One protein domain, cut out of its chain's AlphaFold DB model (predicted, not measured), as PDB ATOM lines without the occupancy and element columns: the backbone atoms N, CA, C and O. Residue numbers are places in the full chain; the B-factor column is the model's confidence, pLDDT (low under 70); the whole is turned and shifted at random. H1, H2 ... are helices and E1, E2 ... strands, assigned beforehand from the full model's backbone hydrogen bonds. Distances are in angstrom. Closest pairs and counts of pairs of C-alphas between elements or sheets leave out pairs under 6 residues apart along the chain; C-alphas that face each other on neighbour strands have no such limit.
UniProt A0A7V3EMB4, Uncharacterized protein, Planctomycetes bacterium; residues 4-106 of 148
ATOM      1  N   GLU A   4     334.648 402.081 307.481       86.88
ATOM      2  CA  GLU A   4     335.078 403.092 308.459       86.88
ATOM      3  C   GLU A   4     336.314 402.632 309.238       86.88
ATOM      4  O   GLU A   4     337.330 403.318 309.249       86.88
ATOM      5  N   ALA A   5     336.289 401.411 309.775       90.06
ATOM      6  CA  ALA A   5     337.426 400.849 310.502       90.06
ATOM      7  C   ALA A   5     338.657 400.630 309.600       90.06
ATOM      8  O   ALA A   5     339.796 400.688 310.065       90.06
ATOM      9  N   VAL A   6     338.446 400.387 308.301       89.12
ATOM     10  CA  VAL A   6     339.535 400.331 307.313       89.12
ATOM     11  C   VAL A   6     340.153 401.714 307.110       89.12
ATOM     12  O   VAL A   6     341.378 401.835 307.086       89.12
ATOM     13  N   LEU A   7     339.325 402.754 306.980       87.81
ATOM     14  CA  LEU A   7     339.777 404.140 306.849       87.81
ATOM     15  C   LEU A   7     340.505 404.626 308.108       87.81
ATOM     16  O   LEU A   7     341.549 405.265 307.981       87.81
ATOM     17  N   ASP A   8     340.024 404.263 309.296       90.44
ATOM     18  CA  ASP A   8     340.686 404.574 310.564       90.44
ATOM     19  C   ASP A   8     342.075 403.939 310.633       90.44
ATOM     20  O   ASP A   8     343.056 404.622 310.921       90.44
ATOM     21  N   ARG A   9     342.207 402.663 310.254       89.88
ATOM     22  CA  ARG A   9     343.515 401.991 310.189       89.88
ATOM     23  C   ARG A   9     344.465 402.607 309.170       89.88
ATOM     24  O   ARG A   9     345.667 402.676 309.419       89.88
ATOM     25  N   LEU A  10     343.951 403.037 308.017       88.50
ATOM     26  CA  LEU A  10     344.749 403.757 307.023       88.50
ATOM     27  C   LEU A  10     345.278 405.074 307.596       88.50
ATOM     28  O   LEU A  10     346.459 405.382 307.434       88.50
ATOM     29  N   MET A  11     344.425 405.810 308.309       88.81
ATOM     30  CA  MET A  11     344.777 407.058 308.978       88.81
ATOM     31  C   MET A  11     345.795 406.841 310.107       88.81
ATOM     32  O   MET A  11     346.794 407.555 310.155       88.81
ATOM     33  N   GLU A  12     345.599 405.840 310.967       90.12
ATOM     34  CA  GLU A  12     346.540 405.461 312.033       90.12
ATOM     35  C   GLU A  12     347.913 405.064 311.477       90.12
ATOM     36  O   GLU A  12     348.948 405.434 312.032       90.12
ATOM     37  N   ALA A  13     347.931 404.350 310.350       88.44
ATOM     38  CA  ALA A  13     349.157 403.977 309.654       88.44
ATOM     39  C   ALA A  13     349.791 405.140 308.865       88.44
ATOM     40  O   ALA A  13     350.879 404.971 308.312       88.44
ATOM     41  N   GLY A  14     349.126 406.298 308.776       89.62
ATOM     42  CA  GLY A  14     349.577 407.443 307.983       89.62
ATOM     43  C   GLY A  14     349.627 407.162 306.478       89.62
ATOM     44  O   GLY A  14     350.435 407.762 305.772       89.62
ATOM     45  N   VAL A  15     348.804 406.230 305.988       90.06
ATOM     46  CA  VAL A  15     348.785 405.781 304.593       90.06
ATOM     47  C   VAL A  15     347.644 406.447 303.836       90.06
ATOM     48  O   VAL A  15     346.473 406.334 304.198       90.06
ATOM     49  N   SER A  16     347.981 407.087 302.724       86.56
ATOM     50  CA  SER A  16     347.024 407.712 301.821       86.56
ATOM     51  C   SER A  16     346.587 406.760 300.708       86.56
ATOM     52  O   SER A  16     347.355 405.943 300.195       86.56
ATOM     53  N   VAL A  17     345.319 406.897 300.311       89.56
ATOM     54  CA  VAL A  17     344.691 406.142 299.220       89.56
ATOM     55  C   VAL A  17     343.902 407.112 298.348       89.56
ATOM     56  O   VAL A  17     343.085 407.868 298.875       89.56
ATOM     57  N   TRP A  18     344.114 407.074 297.033       91.19
ATOM     58  CA  TRP A  18     343.482 407.972 296.056       91.19
ATOM     59  C   TRP A  18     343.090 407.225 294.777       91.19
ATOM     60  O   TRP A  18     343.512 406.089 294.560       91.19
ATOM     61  N   LEU A  19     342.267 407.848 293.935       91.50
ATOM     62  CA  LEU A  19     341.982 407.366 292.583       91.50
ATOM     63  C   LEU A  19     342.941 408.035 291.594       91.50
ATOM     64  O   LEU A  19     343.243 409.218 291.734       91.50
ATOM     65  N   ASP A  20     343.450 407.279 290.623       89.75
ATOM     66  CA  ASP A  20     344.139 407.861 289.467       89.75
ATOM     67  C   ASP A  20     343.147 408.366 288.403       89.75
ATOM     68  O   ASP A  20     341.935 408.192 288.533       89.75
ATOM     69  N   ASP A  21     343.670 408.966 287.331       84.88
ATOM     70  CA  ASP A  21     342.868 409.518 286.228       84.88
ATOM     71  C   ASP A  21     342.014 408.455 285.503       84.88
ATOM     72  O   ASP A  21     341.045 408.785 284.820       84.88
ATOM     73  N   GLU A  22     342.346 407.168 285.658       85.81
ATOM     74  CA  GLU A  22     341.587 406.035 285.115       85.81
ATOM     75  C   GLU A  22     340.544 405.491 286.113       85.81
ATOM     76  O   GLU A  22     339.862 404.503 285.827       85.81
ATOM     77  N   GLY A  23     340.422 406.095 287.300       82.62
ATOM     78  CA  GLY A  23     339.539 405.642 288.373       82.62
ATOM     79  C   GLY A  23     340.047 404.400 289.111       82.62
ATOM     80  O   GLY A  23     339.269 403.704 289.768       82.62
ATOM     81  N   LYS A  24     341.341 404.073 289.010       89.06
ATOM     82  CA  LYS A  24     341.947 402.948 289.732       89.06
ATOM     83  C   LYS A  24     342.476 403.408 291.083       89.06
ATOM     84  O   LYS A  24     343.188 404.400 291.197       89.06
ATOM     85  N   LEU A  25     342.185 402.605 292.105       90.75
ATOM     86  CA  LEU A  25     342.683 402.817 293.460       90.75
ATOM     87  C   LEU A  25     344.213 402.688 293.526       90.75
ATOM     88  O   LEU A  25     344.778 401.667 293.119       90.75
ATOM     89  N   ARG A  26     344.866 403.710 294.074       91.69
ATOM     90  CA  ARG A  26     346.303 403.799 294.344       91.69
ATOM     91  C   ARG A  26     346.539 403.994 295.839       91.69
ATOM     92  O   ARG A  26     345.711 404.571 296.533       91.69
ATOM     93  N   ILE A  27     347.673 403.488 296.307       90.56
ATOM     94  CA  ILE A  27     348.112 403.501 297.706       90.56
ATOM     95  C   ILE A  27     349.590 403.892 297.758       90.56
ATOM     96  O   ILE A  27     350.336 403.620 296.809       90.56
ATOM     97  N   ASP A  28     350.023 404.487 298.867       88.81
ATOM     98  CA  ASP A  28     351.429 404.808 299.099       88.81
ATOM     99  C   ASP A  28     352.356 403.597 298.929       88.81
ATOM    100  O   ASP A  28     352.123 402.500 299.444       88.81
ATOM    101  N   LYS A  29     353.482 403.810 298.233       82.75
ATOM    102  CA  LYS A  29     354.474 402.751 297.965       82.75
ATOM    103  C   LYS A  29     355.049 402.152 299.254       82.75
ATOM    104  O   LYS A  29     355.302 400.946 299.307       82.75
ATOM    105  N   GLY A  30     355.226 402.994 300.274       85.81
ATOM    106  CA  GLY A  30     355.749 402.633 301.593       85.81
ATOM    107  C   GLY A  30     354.722 402.021 302.545       85.81
ATOM    108  O   GLY A  30     355.073 401.751 303.688       85.81
ATOM    109  N   ALA A  31     353.478 401.797 302.105       87.88
ATOM    110  CA  ALA A  31     352.453 401.228 302.970       87.88
ATOM    111  C   ALA A  31     352.863 399.825 303.472       87.88
ATOM    112  O   ALA A  31     353.354 399.013 302.667       87.88
ATOM    113  N   PRO A  32     352.647 399.520 304.768       91.31
ATOM    114  CA  PRO A  32     352.848 398.183 305.320       91.31
ATOM    115  C   PRO A  32     352.056 397.123 304.544       91.31
ATOM    116  O   PRO A  32     350.979 397.407 304.015       91.31
ATOM    117  N   GLU A  33     352.567 395.892 304.478       89.31
ATOM    118  CA  GLU A  33     351.937 394.832 303.673       89.31
ATOM    119  C   GLU A  33     350.542 394.460 304.190       89.31
ATOM    120  O   GLU A  33     349.627 394.249 303.400       89.31
ATOM    121  N   GLU A  34     350.339 394.505 305.509       90.19
ATOM    122  CA  GLU A  34     349.026 394.320 306.135       90.19
ATOM    123  C   GLU A  34     348.009 395.364 305.650       90.19
ATOM    124  O   GLU A  34     346.870 395.030 305.325       90.19
ATOM    125  N   ILE A  35     348.436 396.624 305.516       90.44
ATOM    126  CA  ILE A  35     347.593 397.715 305.016       90.44
ATOM    127  C   ILE A  35     347.313 397.539 303.519       90.44
ATOM    128  O   ILE A  35     346.183 397.724 303.070       90.44
ATOM    129  N   LYS A  36     348.313 397.125 302.733       89.25
ATOM    130  CA  LYS A  36     348.124 396.809 301.307       89.25
ATOM    131  C   LYS A  36     347.122 395.679 301.109       89.25
ATOM    132  O   LYS A  36     346.309 395.749 300.187       89.25
ATOM    133  N   GLN A  37     347.171 394.653 301.951       90.94
ATOM    134  CA  GLN A  37     346.221 393.551 301.906       90.94
ATOM    135  C   GLN A  37     344.813 394.008 302.295       90.94
ATOM    136  O   GLN A  37     343.872 393.736 301.554       90.94
ATOM    137  N   LEU A  38     344.684 394.807 303.357       90.62
ATOM    138  CA  LEU A  38     343.408 395.388 303.775       90.62
ATOM    139  C   LEU A  38     342.758 396.223 302.656       90.62
ATOM    140  O   LEU A  38     341.569 396.087 302.372       90.62
ATOM    141  N   VAL A  39     343.551 397.036 301.951       89.81
ATOM    142  CA  VAL A  39     343.080 397.827 300.802       89.81
ATOM    143  C   VAL A  39     342.684 396.952 299.611       89.81
ATOM    144  O   VAL A  39     341.777 397.317 298.866       89.81
ATOM    145  N   ARG A  40     343.328 395.795 299.407       90.25
ATOM    146  CA  ARG A  40     342.924 394.840 298.358       90.25
ATOM    147  C   ARG A  40     341.595 394.169 298.687       90.25
ATOM    148  O   ARG A  40     340.767 394.037 297.791       90.25
ATOM    149  N   GLU A  41     341.398 393.776 299.941       92.75
ATOM    150  CA  GLU A  41     340.164 393.144 300.419       92.75
ATOM    151  C   GLU A  41     338.970 394.105 300.314       92.75
ATOM    152  O   GLU A  41     337.919 393.728 299.800       92.75
ATOM    153  N   HIS A  42     339.166 395.375 300.678       92.00
ATOM    154  CA  HIS A  42     338.132 396.418 300.663       92.00
ATOM    155  C   HIS A  42     338.205 397.349 299.439       92.00
ATOM    156  O   HIS A  42     337.735 398.488 299.464       92.00
ATOM    157  N   ARG A  43     338.796 396.879 298.333       91.25
ATOM    158  CA  ARG A  43     339.115 397.722 297.169       91.25
ATOM    159  C   ARG A  43     337.899 398.446 296.595       91.25
ATOM    160  O   ARG A  43     337.997 399.630 296.291       91.25
ATOM    161  N   GLN A  44     336.788 397.736 296.394       91.62
ATOM    162  CA  GLN A  44     335.606 398.323 295.758       91.62
ATOM    163  C   GLN A  44     334.952 399.378 296.654       91.62
ATOM    164  O   GLN A  44     334.622 400.455 296.175       91.62
ATOM    165  N   GLU A  45     334.849 399.109 297.954       92.00
ATOM    166  CA  GLU A  45     334.282 400.043 298.930       92.00
ATOM    167  C   GLU A  45     335.109 401.333 299.007       92.00
ATOM    168  O   GLU A  45     334.557 402.430 298.982       92.00
ATOM    169  N   LEU A  46     336.443 401.221 299.007       92.62
ATOM    170  CA  LEU A  46     337.337 402.382 298.976       92.62
ATOM    171  C   LEU A  46     337.209 403.181 297.672       92.62
ATOM    172  O   LEU A  46     337.254 404.411 297.705       92.62
ATOM    173  N   ILE A  47     337.029 402.506 296.532       93.62
ATOM    174  CA  ILE A  47     336.748 403.174 295.253       93.62
ATOM    175  C   ILE A  47     335.428 403.940 295.338       93.62
ATOM    176  O   ILE A  47     335.384 405.106 294.949       93.62
ATOM    177  N   ASP A  48     334.377 403.314 295.864       94.62
ATOM    178  CA  ASP A  48     333.058 403.932 295.971       94.62
ATOM    179  C   ASP A  48     333.104 405.161 296.887       94.62
ATOM    180  O   ASP A  48     332.593 406.215 296.508       94.62
ATOM    181  N   VAL A  49     333.784 405.073 298.038       93.69
ATOM    182  CA  VAL A  49     333.989 406.205 298.959       93.69
ATOM    183  C   VAL A  49     334.715 407.357 298.268       93.69
ATOM    184  O   VAL A  49     334.260 408.500 298.343       93.69
ATOM    185  N   ARG A  50     335.820 407.085 297.562       93.62
ATOM    186  CA  ARG A  50     336.573 408.135 296.859       93.62
ATOM    187  C   ARG A  50     335.773 408.746 295.717       93.62
ATOM    188  O   ARG A  50     335.713 409.964 295.609       93.62
ATOM    189  N   ARG A  51     335.067 407.928 294.939       94.44
ATOM    190  CA  ARG A  51     334.193 408.408 293.866       94.44
ATOM    191  C   ARG A  51     333.042 409.260 294.408       94.44
ATOM    192  O   ARG A  51     332.692 410.262 293.791       94.44
ATOM    193  N   ALA A  52     332.463 408.890 295.550       94.00
ATOM    194  CA  ALA A  52     331.436 409.686 296.212       94.00
ATOM    195  C   ALA A  52     331.992 411.043 296.674       94.00
ATOM    196  O   ALA A  52     331.365 412.072 296.423       94.00
ATOM    197  N   GLN A  53     333.188 411.068 297.273       91.19
ATOM    198  CA  GLN A  53     333.871 412.310 297.660       91.19
ATOM    199  C   GLN A  53     334.180 413.200 296.450       91.19
ATOM    200  O   GLN A  53     333.884 414.395 296.476       91.19
ATOM    201  N   ASP A  54     334.721 412.628 295.374       91.94
ATOM    202  CA  ASP A  54     335.036 413.356 294.143       91.94
ATOM    203  C   ASP A  54     333.780 413.930 293.490       91.94
ATOM    204  O   ASP A  54     333.775 415.086 293.064       91.94
ATOM    205  N   PHE A  55     332.689 413.157 293.457       91.81
ATOM    206  CA  PHE A  55     331.392 413.644 293.000       91.81
ATOM    207  C   PHE A  55     330.926 414.839 293.836       91.81
ATOM    208  O   PHE A  55     330.596 415.874 293.258       91.81
ATOM    209  N   MET A  56     330.939 414.725 295.169       89.31
ATOM    210  CA  MET A  56     330.510 415.812 296.052       89.31
ATOM    211  C   MET A  56     331.340 417.076 295.846       89.31
ATOM    212  O   MET A  56     330.776 418.158 295.705       89.31
ATOM    213  N   ASN A  57     332.663 416.941 295.749       86.69
ATOM    214  CA  ASN A  57     333.564 418.066 295.508       86.69
ATOM    215  C   ASN A  57     333.330 418.709 294.135       86.69
ATOM    216  O   ASN A  57     333.246 419.932 294.033       86.69
ATOM    217  N   ARG A  58     333.204 417.899 293.077       86.81
ATOM    218  CA  ARG A  58     332.996 418.371 291.699       86.81
ATOM    219  C   ARG A  58     331.638 419.038 291.511       86.81
ATOM    220  O   ARG A  58     331.532 420.004 290.763       86.81
ATOM    221  N   ALA A  59     330.605 418.498 292.149       83.88
ATOM    222  CA  ALA A  59     329.249 419.031 292.103       83.88
ATOM    223  C   ALA A  59     329.017 420.154 293.126       83.88
ATOM    224  O   ALA A  59     327.879 420.587 293.271       83.88
ATOM    225  N   ASP A  60     330.066 420.599 293.829       82.50
ATOM    226  CA  ASP A  60     330.031 421.649 294.851       82.50
ATOM    227  C   ASP A  60     328.965 421.416 295.937       82.50
ATOM    228  O   ASP A  60     328.269 422.317 296.403       82.50
ATOM    229  N   ILE A  61     328.821 420.151 296.338       86.69
ATOM    230  CA  ILE A  61     327.947 419.747 297.433       86.69
ATOM    231  C   ILE A  61     328.690 419.985 298.745       86.69
ATOM    232  O   ILE A  61     329.823 419.534 298.934       86.69
ATOM    233  N   ARG A  62     328.044 420.675 299.681       85.56
ATOM    234  CA  ARG A  62     328.642 421.081 300.958       85.56
ATOM    235  C   ARG A  62     327.813 420.587 302.130       85.56
ATOM    236  O   ARG A  62     326.589 420.585 302.079       85.56
ATOM    237  N   ILE A  63     328.479 420.229 303.224       85.94
ATOM    238  CA  ILE A  63     327.809 420.070 304.516       85.94
ATOM    239  C   ILE A  63     327.698 421.464 305.132       85.94
ATOM    240  O   ILE A  63     328.712 422.122 305.362       85.94
ATOM    241  N   ILE A  64     326.476 421.915 305.400       81.50
ATOM    242  CA  ILE A  64     326.205 423.215 306.017       81.50
ATOM    243  C   ILE A  64     325.572 423.038 307.392       81.50
ATOM    244  O   ILE A  64     324.885 422.052 307.663       81.50
ATOM    245  N   ARG A  65     325.767 424.034 308.256       79.62
ATOM    246  CA  ARG A  65     325.085 424.127 309.546       79.62
ATOM    247  C   ARG A  65     323.851 425.014 309.412       79.62
ATOM    248  O   ARG A  65     323.959 426.185 309.064       79.62
ATOM    249  N   LEU A  66     322.685 424.456 309.713       79.81
ATOM    250  CA  LEU A  66     321.415 425.170 309.771       79.81
ATOM    251  C   LEU A  66     321.315 426.019 311.056       79.81
ATOM    252  O   LEU A  66     321.980 425.708 312.049       79.81
ATOM    253  N   PRO A  67     320.448 427.051 311.090       73.56
ATOM    254  CA  PRO A  67     320.339 427.982 312.222       73.56
ATOM    255  C   PRO A  67     320.076 427.331 313.586       73.56
ATOM    256  O   PRO A  67     320.550 427.823 314.604       73.56
ATOM    257  N   LEU A  68     319.362 426.202 313.617       80.56
ATOM    258  CA  LEU A  68     319.061 425.458 314.849       80.56
ATOM    259  C   LEU A  68     320.133 424.411 315.206       80.56
ATOM    260  O   LEU A  68     319.916 423.554 316.053       80.56
ATOM    261  N   GLY A  69     321.299 424.463 314.557       75.06
ATOM    262  CA  GLY A  69     322.439 423.592 314.841       75.06
ATOM    263  C   GLY A  69     322.446 422.256 314.100       75.06
ATOM    264  O   GLY A  69     323.444 421.546 314.183       75.06
ATOM    265  N   HIS A  70     321.393 421.929 313.351       82.31
ATOM    266  CA  HIS A  70     321.354 420.730 312.511       82.31
ATOM    267  C   HIS A  70     322.322 420.835 311.326       82.31
ATOM    268  O   HIS A  70     322.559 421.926 310.811       82.31
ATOM    269  N   LEU A  71     322.857 419.700 310.875       86.12
ATOM    270  CA  LEU A  71     323.641 419.616 309.642       86.12
ATOM    271  C   LEU A  71     322.736 419.258 308.465       86.12
ATOM    272  O   LEU A  71     321.752 418.542 308.640       86.12
ATOM    273  N   ALA A  72     323.071 419.760 307.282       86.25
ATOM    274  CA  ALA A  72     322.373 419.468 306.037       86.25
ATOM    275  C   ALA A  72     323.360 419.345 304.873       86.25
ATOM    276  O   ALA A  72     324.422 419.969 304.889       86.25
ATOM    277  N   LEU A  73     322.978 418.585 303.847       87.81
ATOM    278  CA  LEU A  73     323.686 418.533 302.573       87.81
ATOM    279  C   LEU A  73     323.118 419.582 301.626       87.81
ATOM    280  O   LEU A  73     321.996 419.459 301.136       87.81
ATOM    281  N   ALA A  74     323.910 420.614 301.375       86.50
ATOM    282  CA  ALA A  74     323.603 421.690 300.458       86.50
ATOM    283  C   ALA A  74     324.096 421.322 299.051       86.50
ATOM    284  O   ALA A  74     325.272 421.005 298.892       86.50
ATOM    285  N   TYR A  75     323.224 421.354 298.042       85.38
ATOM    286  CA  TYR A  75     323.566 420.977 296.664       85.38
ATOM    287  C   TYR A  75     323.094 422.024 295.636       85.38
ATOM    288  O   TYR A  75     322.009 422.589 295.810       85.38
ATOM    289  N   PRO A  76     323.850 422.291 294.556       81.75
ATOM    290  CA  PRO A  76     323.444 423.256 293.537       81.75
ATOM    291  C   PRO A  76     322.169 422.885 292.755       81.75
ATOM    292  O   PRO A  76     321.793 421.716 292.630       81.75
ATOM    293  N   PRO A  77     321.493 423.863 292.126       76.75
ATOM    294  CA  PRO A  77     320.444 423.568 291.160       76.75
ATOM    295  C   PRO A  77     320.991 422.741 289.986       76.75
ATOM    296  O   PRO A  77     322.024 423.085 289.417       76.75
ATOM    297  N   ARG A  78     320.230 421.728 289.546       78.00
ATOM    298  CA  ARG A  78     320.578 420.781 288.458       78.00
ATOM    299  C   ARG A  78     321.599 419.690 288.828       78.00
ATOM    300  O   ARG A  78     322.046 418.987 287.928       78.00
ATOM    301  N   THR A  79     321.930 419.505 290.108       82.94
ATOM    302  CA  THR A  79     322.657 418.307 290.557       82.94
ATOM    303  C   THR A  79     321.865 417.041 290.226       82.94
ATOM    304  O   THR A  79     320.645 417.001 290.406       82.94
ATOM    305  N   ASP A  80     322.564 416.006 289.758       89.50
ATOM    306  CA  ASP A  80     321.989 414.673 289.592       89.50
ATOM    307  C   ASP A  80     321.611 414.105 290.969       89.50
ATOM    308  O   ASP A  80     322.462 413.866 291.832       89.50
ATOM    309  N   MET A  81     320.308 413.935 291.190       87.69
ATOM    310  CA  MET A  81     319.773 413.509 292.480       87.69
ATOM    311  C   MET A  81     320.018 412.026 292.762       87.69
ATOM    312  O   MET A  81     320.062 411.649 293.934       87.69
ATOM    313  N   ASP A  82     320.175 411.195 291.733       93.50
ATOM    314  CA  ASP A  82     320.446 409.770 291.906       93.50
ATOM    315  C   ASP A  82     321.913 409.568 292.291       93.50
ATOM    316  O   ASP A  82     322.196 408.867 293.269       93.50
ATOM    317  N   GLU A  83     322.839 410.270 291.622       94.25
ATOM    318  CA  GLU A  83     324.252 410.291 292.028       94.25
ATOM    319  C   GLU A  83     324.428 410.886 293.434       94.25
ATOM    320  O   GLU A  83     325.162 410.323 294.247       94.25
ATOM    321  N   LEU A  84     323.698 411.958 293.777       92.62
ATOM    322  CA  LEU A  84     323.724 412.543 295.124       92.62
ATOM    323  C   LEU A  84     323.239 411.565 296.196       92.62
ATOM    324  O   LEU A  84     323.888 411.423 297.232       92.62
ATOM    325  N   ARG A  85     322.111 410.879 295.977       93.62
ATOM    326  CA  ARG A  85     321.587 409.903 296.948       93.62
ATOM    327  C   ARG A  85     322.507 408.698 297.095       93.62
ATOM    328  O   ARG A  85     322.655 408.186 298.204       93.62
ATOM    329  N   TRP A  86     323.112 408.245 295.999       95.88
ATOM    330  CA  TRP A  86     324.124 407.195 296.036       95.88
ATOM    331  C   TRP A  86     325.341 407.638 296.857       95.88
ATOM    332  O   TRP A  86     325.703 406.947 297.810       95.88
ATOM    333  N   ALA A  87     325.908 408.812 296.565       95.38
ATOM    334  CA  ALA A  87     327.070 409.343 297.273       95.38
ATOM    335  C   ALA A  87     326.783 409.550 298.769       95.38
ATOM    336  O   ALA A  87     327.569 409.123 299.613       95.38
ATOM    337  N   ALA A  88     325.619 410.115 299.110       93.69
ATOM    338  CA  ALA A  88     325.194 410.292 300.496       93.69
ATOM    339  C   ALA A  88     325.080 408.951 301.236       93.69
ATOM    340  O   ALA A  88     325.504 408.851 302.382       93.69
ATOM    341  N   ARG A  89     324.572 407.895 300.586       94.50
ATOM    342  CA  ARG A  89     324.498 406.556 301.192       94.50
ATOM    343  C   ARG A  89     325.879 405.955 301.435       94.50
ATOM    344  O   ARG A  89     326.120 405.422 302.515       94.50
ATOM    345  N   VAL A  90     326.769 406.033 300.445       93.94
ATOM    346  CA  VAL A  90     328.146 405.523 300.553       93.94
ATOM    347  C   VAL A  90     328.884 406.206 301.703       93.94
ATOM    348  O   VAL A  90     329.586 405.546 302.462       93.94
ATOM    349  N   LEU A  91     328.670 407.511 301.873       92.38
ATOM    350  CA  LEU A  91     329.316 408.324 302.902       92.38
ATOM    351  C   LEU A  91     328.541 408.392 304.227       92.38
ATOM    352  O   LEU A  91     328.894 409.200 305.082       92.38
ATOM    353  N   LYS A  92     327.489 407.577 304.403       91.56
ATOM    354  CA  LYS A  92     326.651 407.533 305.622       91.56
ATOM    355  C   LYS A  92     326.017 408.883 305.999       91.56
ATOM    356  O   LYS A  92     325.782 409.191 307.164       91.56
ATOM    357  N   MET A  93     325.724 409.701 304.994       90.94
ATOM    358  CA  MET A  93     325.054 411.000 305.105       90.94
ATOM    359  C   MET A  93     323.583 410.935 304.668       90.94
ATOM    360  O   MET A  93     322.942 411.964 304.482       90.94
ATOM    361  N   ASP A  94     323.025 409.740 304.488       88.50
ATOM    362  CA  ASP A  94     321.644 409.500 304.059       88.50
ATOM    363  C   ASP A  94     320.592 410.044 305.036       88.50
ATOM    364  O   ASP A  94     319.484 410.392 304.627       88.50
ATOM    365  N   SER A  95     320.953 410.164 306.314       88.50
ATOM    366  CA  SER A  95     320.127 410.794 307.346       88.50
ATOM    367  C   SER A  95     320.146 412.328 307.311       88.50
ATOM    368  O   SER A  95     319.295 412.962 307.941       88.50
ATOM    369  N   MET A  96     321.088 412.949 306.588       88.25
ATOM    370  CA  MET A  96     321.177 414.405 306.516       88.25
ATOM    371  C   MET A  96     320.091 414.971 305.587       88.25
ATOM    372  O   MET A  96     319.924 414.495 304.461       88.25
ATOM    373  N   PRO A  97     319.367 416.024 306.004       88.31
ATOM    374  CA  PRO A  97     318.421 416.702 305.131       88.31
ATOM    375  C   PRO A  97     319.141 417.309 303.922       88.31
ATOM    376  O   PRO A  97     320.204 417.916 304.054       88.31
ATOM    377  N   LEU A  98     318.535 417.169 302.742       88.50
ATOM    378  CA  LEU A  98     319.019 417.785 301.507       88.50
ATOM    379  C   LEU A  98     318.424 419.190 301.358       88.50
ATOM    380  O   LEU A  98     317.208 419.367 301.465       88.50
ATOM    381  N   VAL A  99     319.268 420.178 301.078       83.88
ATOM    382  CA  VAL A  99     318.890 421.586 300.906       83.88
ATOM    383  C   VAL A  99     319.491 422.102 299.603       83.88
ATOM    384  O   VAL A  99     320.626 421.789 299.265       83.88
ATOM    385  N   ILE A 100     318.743 422.903 298.851       80.31
ATOM    386  CA  ILE A 100     319.260 423.501 297.616       80.31
ATOM    387  C   ILE A 100     320.158 424.689 297.986       80.31
ATOM    388  O   ILE A 100     319.685 425.648 298.597       80.31
ATOM    389  N   ASN A 101     321.432 424.628 297.597       71.19
ATOM    390  CA  ASN A 101     322.375 425.740 297.646       71.19
ATOM    391  C   ASN A 101     322.265 426.555 296.350       71.19
ATOM    392  O   ASN A 101     322.945 426.275 295.365       71.19
ATOM    393  N   ASP A 102     321.367 427.535 296.317       63.91
ATOM    394  CA  ASP A 102     321.379 428.558 295.270       63.91
ATOM    395  C   ASP A 102     322.367 429.637 295.729       63.91
ATOM    396  O   ASP A 102     321.984 430.544 296.471       63.91
ATOM    397  N   GLU A 103     323.653 429.479 295.387       50.50
ATOM    398  CA  GLU A 103     324.735 430.420 295.722       50.50
ATOM    399  C   GLU A 103     324.529 431.784 295.042       50.50
ATOM    400  O   GLU A 103     325.195 432.172 294.087       50.50
ATOM    401  N   GLY A 104     323.546 432.515 295.557       50.97
ATOM    402  CA  GLY A 104     323.159 433.865 295.175       50.97
ATOM    403  C   GLY A 104     322.534 434.654 296.327       50.97
ATOM    404  O   GLY A 104     322.072 435.764 296.089       50.97
ATOM    405  N   LEU A 105     322.516 434.103 297.553       45.72
ATOM    406  CA  LEU A 105     322.175 434.800 298.804       45.72
ATOM    407  C   LEU A 105     320.979 435.763 298.703       45.72
ATOM    408  O   LEU A 105     321.059 436.933 299.065       45.72
ATOM    409  N   GLU A 106     319.818 435.239 298.336       42.50
ATOM    410  CA  GLU A 106     318.571 435.758 298.887       42.50
ATOM    411  C   GLU A 106     317.764 434.563 299.373       42.50
ATOM    412  O   GLU A 106     317.603 433.585 298.645       42.50
TER     413      GLU A 106
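Overview. This is residues 4 to 106 of the 148 residues of an uncharacterized protein of Planctomycetes bacterium (UniProt A0A7V3EMB4). Two small lobes are joined by the longest helix, H3: at one end lie H1, H2 and the two-strand hairpin E1 and E2, at the other H4 and a small sheet of E3, E4 and E5. H3 packs beside the hairpin and against H4. The printed part has 103 residues, in the order H1 E1 E2 H2 H3 E3 E4 H4 E5; its class is mixed, helices and strands. The three-strand sheet, order E3 E4 E5, is mixed, and E1 and E2 are antiparallel. The whole is loose, radius of gyration of the C-alphas 16.1 A, and elongated, spanning 52 by 31 by 20 A.

Along the chain. H1 is residues 4 to 12, 12.2 A long, from C-alpha 4 at (335.078, 403.092, 308.459). E1 is 17 to 19, 7.3 A; E2 is 25 to 27, 6.9 A; H2 is 33 to 41, 12.3 A. H3, 43 to 58, measures 22.2 A. E3 is 62 to 65, 9.8 A; E4 is 71 to 75, 13.0 A; H4 is 81 to 90, 14.1 A. E5, 98 to 100, 6.9 A, ends at (319.260, 423.501, 297.616).

Arrangement. H1 and H2 touch, closest C-alphas Leu 10 and Ile 35, 7.0 A, at a shallow tilt of 25 degrees, opposite ways. In hairpin E1 and E2, N 18 and O 26 are 3.0 A apart. The closest C-alphas of E2 and H3, Leu 25 and Ile 47, are 6.2 A apart. H3 and H4 touch, closest C-alphas Ala 52 and Ala 87, 4.5 A, at a steep tilt of 48 degrees, opposite ways. H4 is on the three-strand sheet but only grazes it with residues 81 to 88. In hairpin E3 and E4, N 64 and O 72 are 2.9 A apart; E4 and E5 are parallel, N 99 and O 73 at 2.8 A. E4, H4 and E5 form a strand-helix-strand unit, two parallel strands with a helix between along the chain, its crossover right-handed. In H1, H2, H3 and H4 every O i to N i+4 pair is within hydrogen-bond range.

Size, cuts and confidence. The C-alphas of Glu 33 and Glu 106, the two farthest apart, are 53.0 A apart. The printed part has no cut and no long link. Its mean pLDDT is 86.4, with residues 102 to 106 under 70.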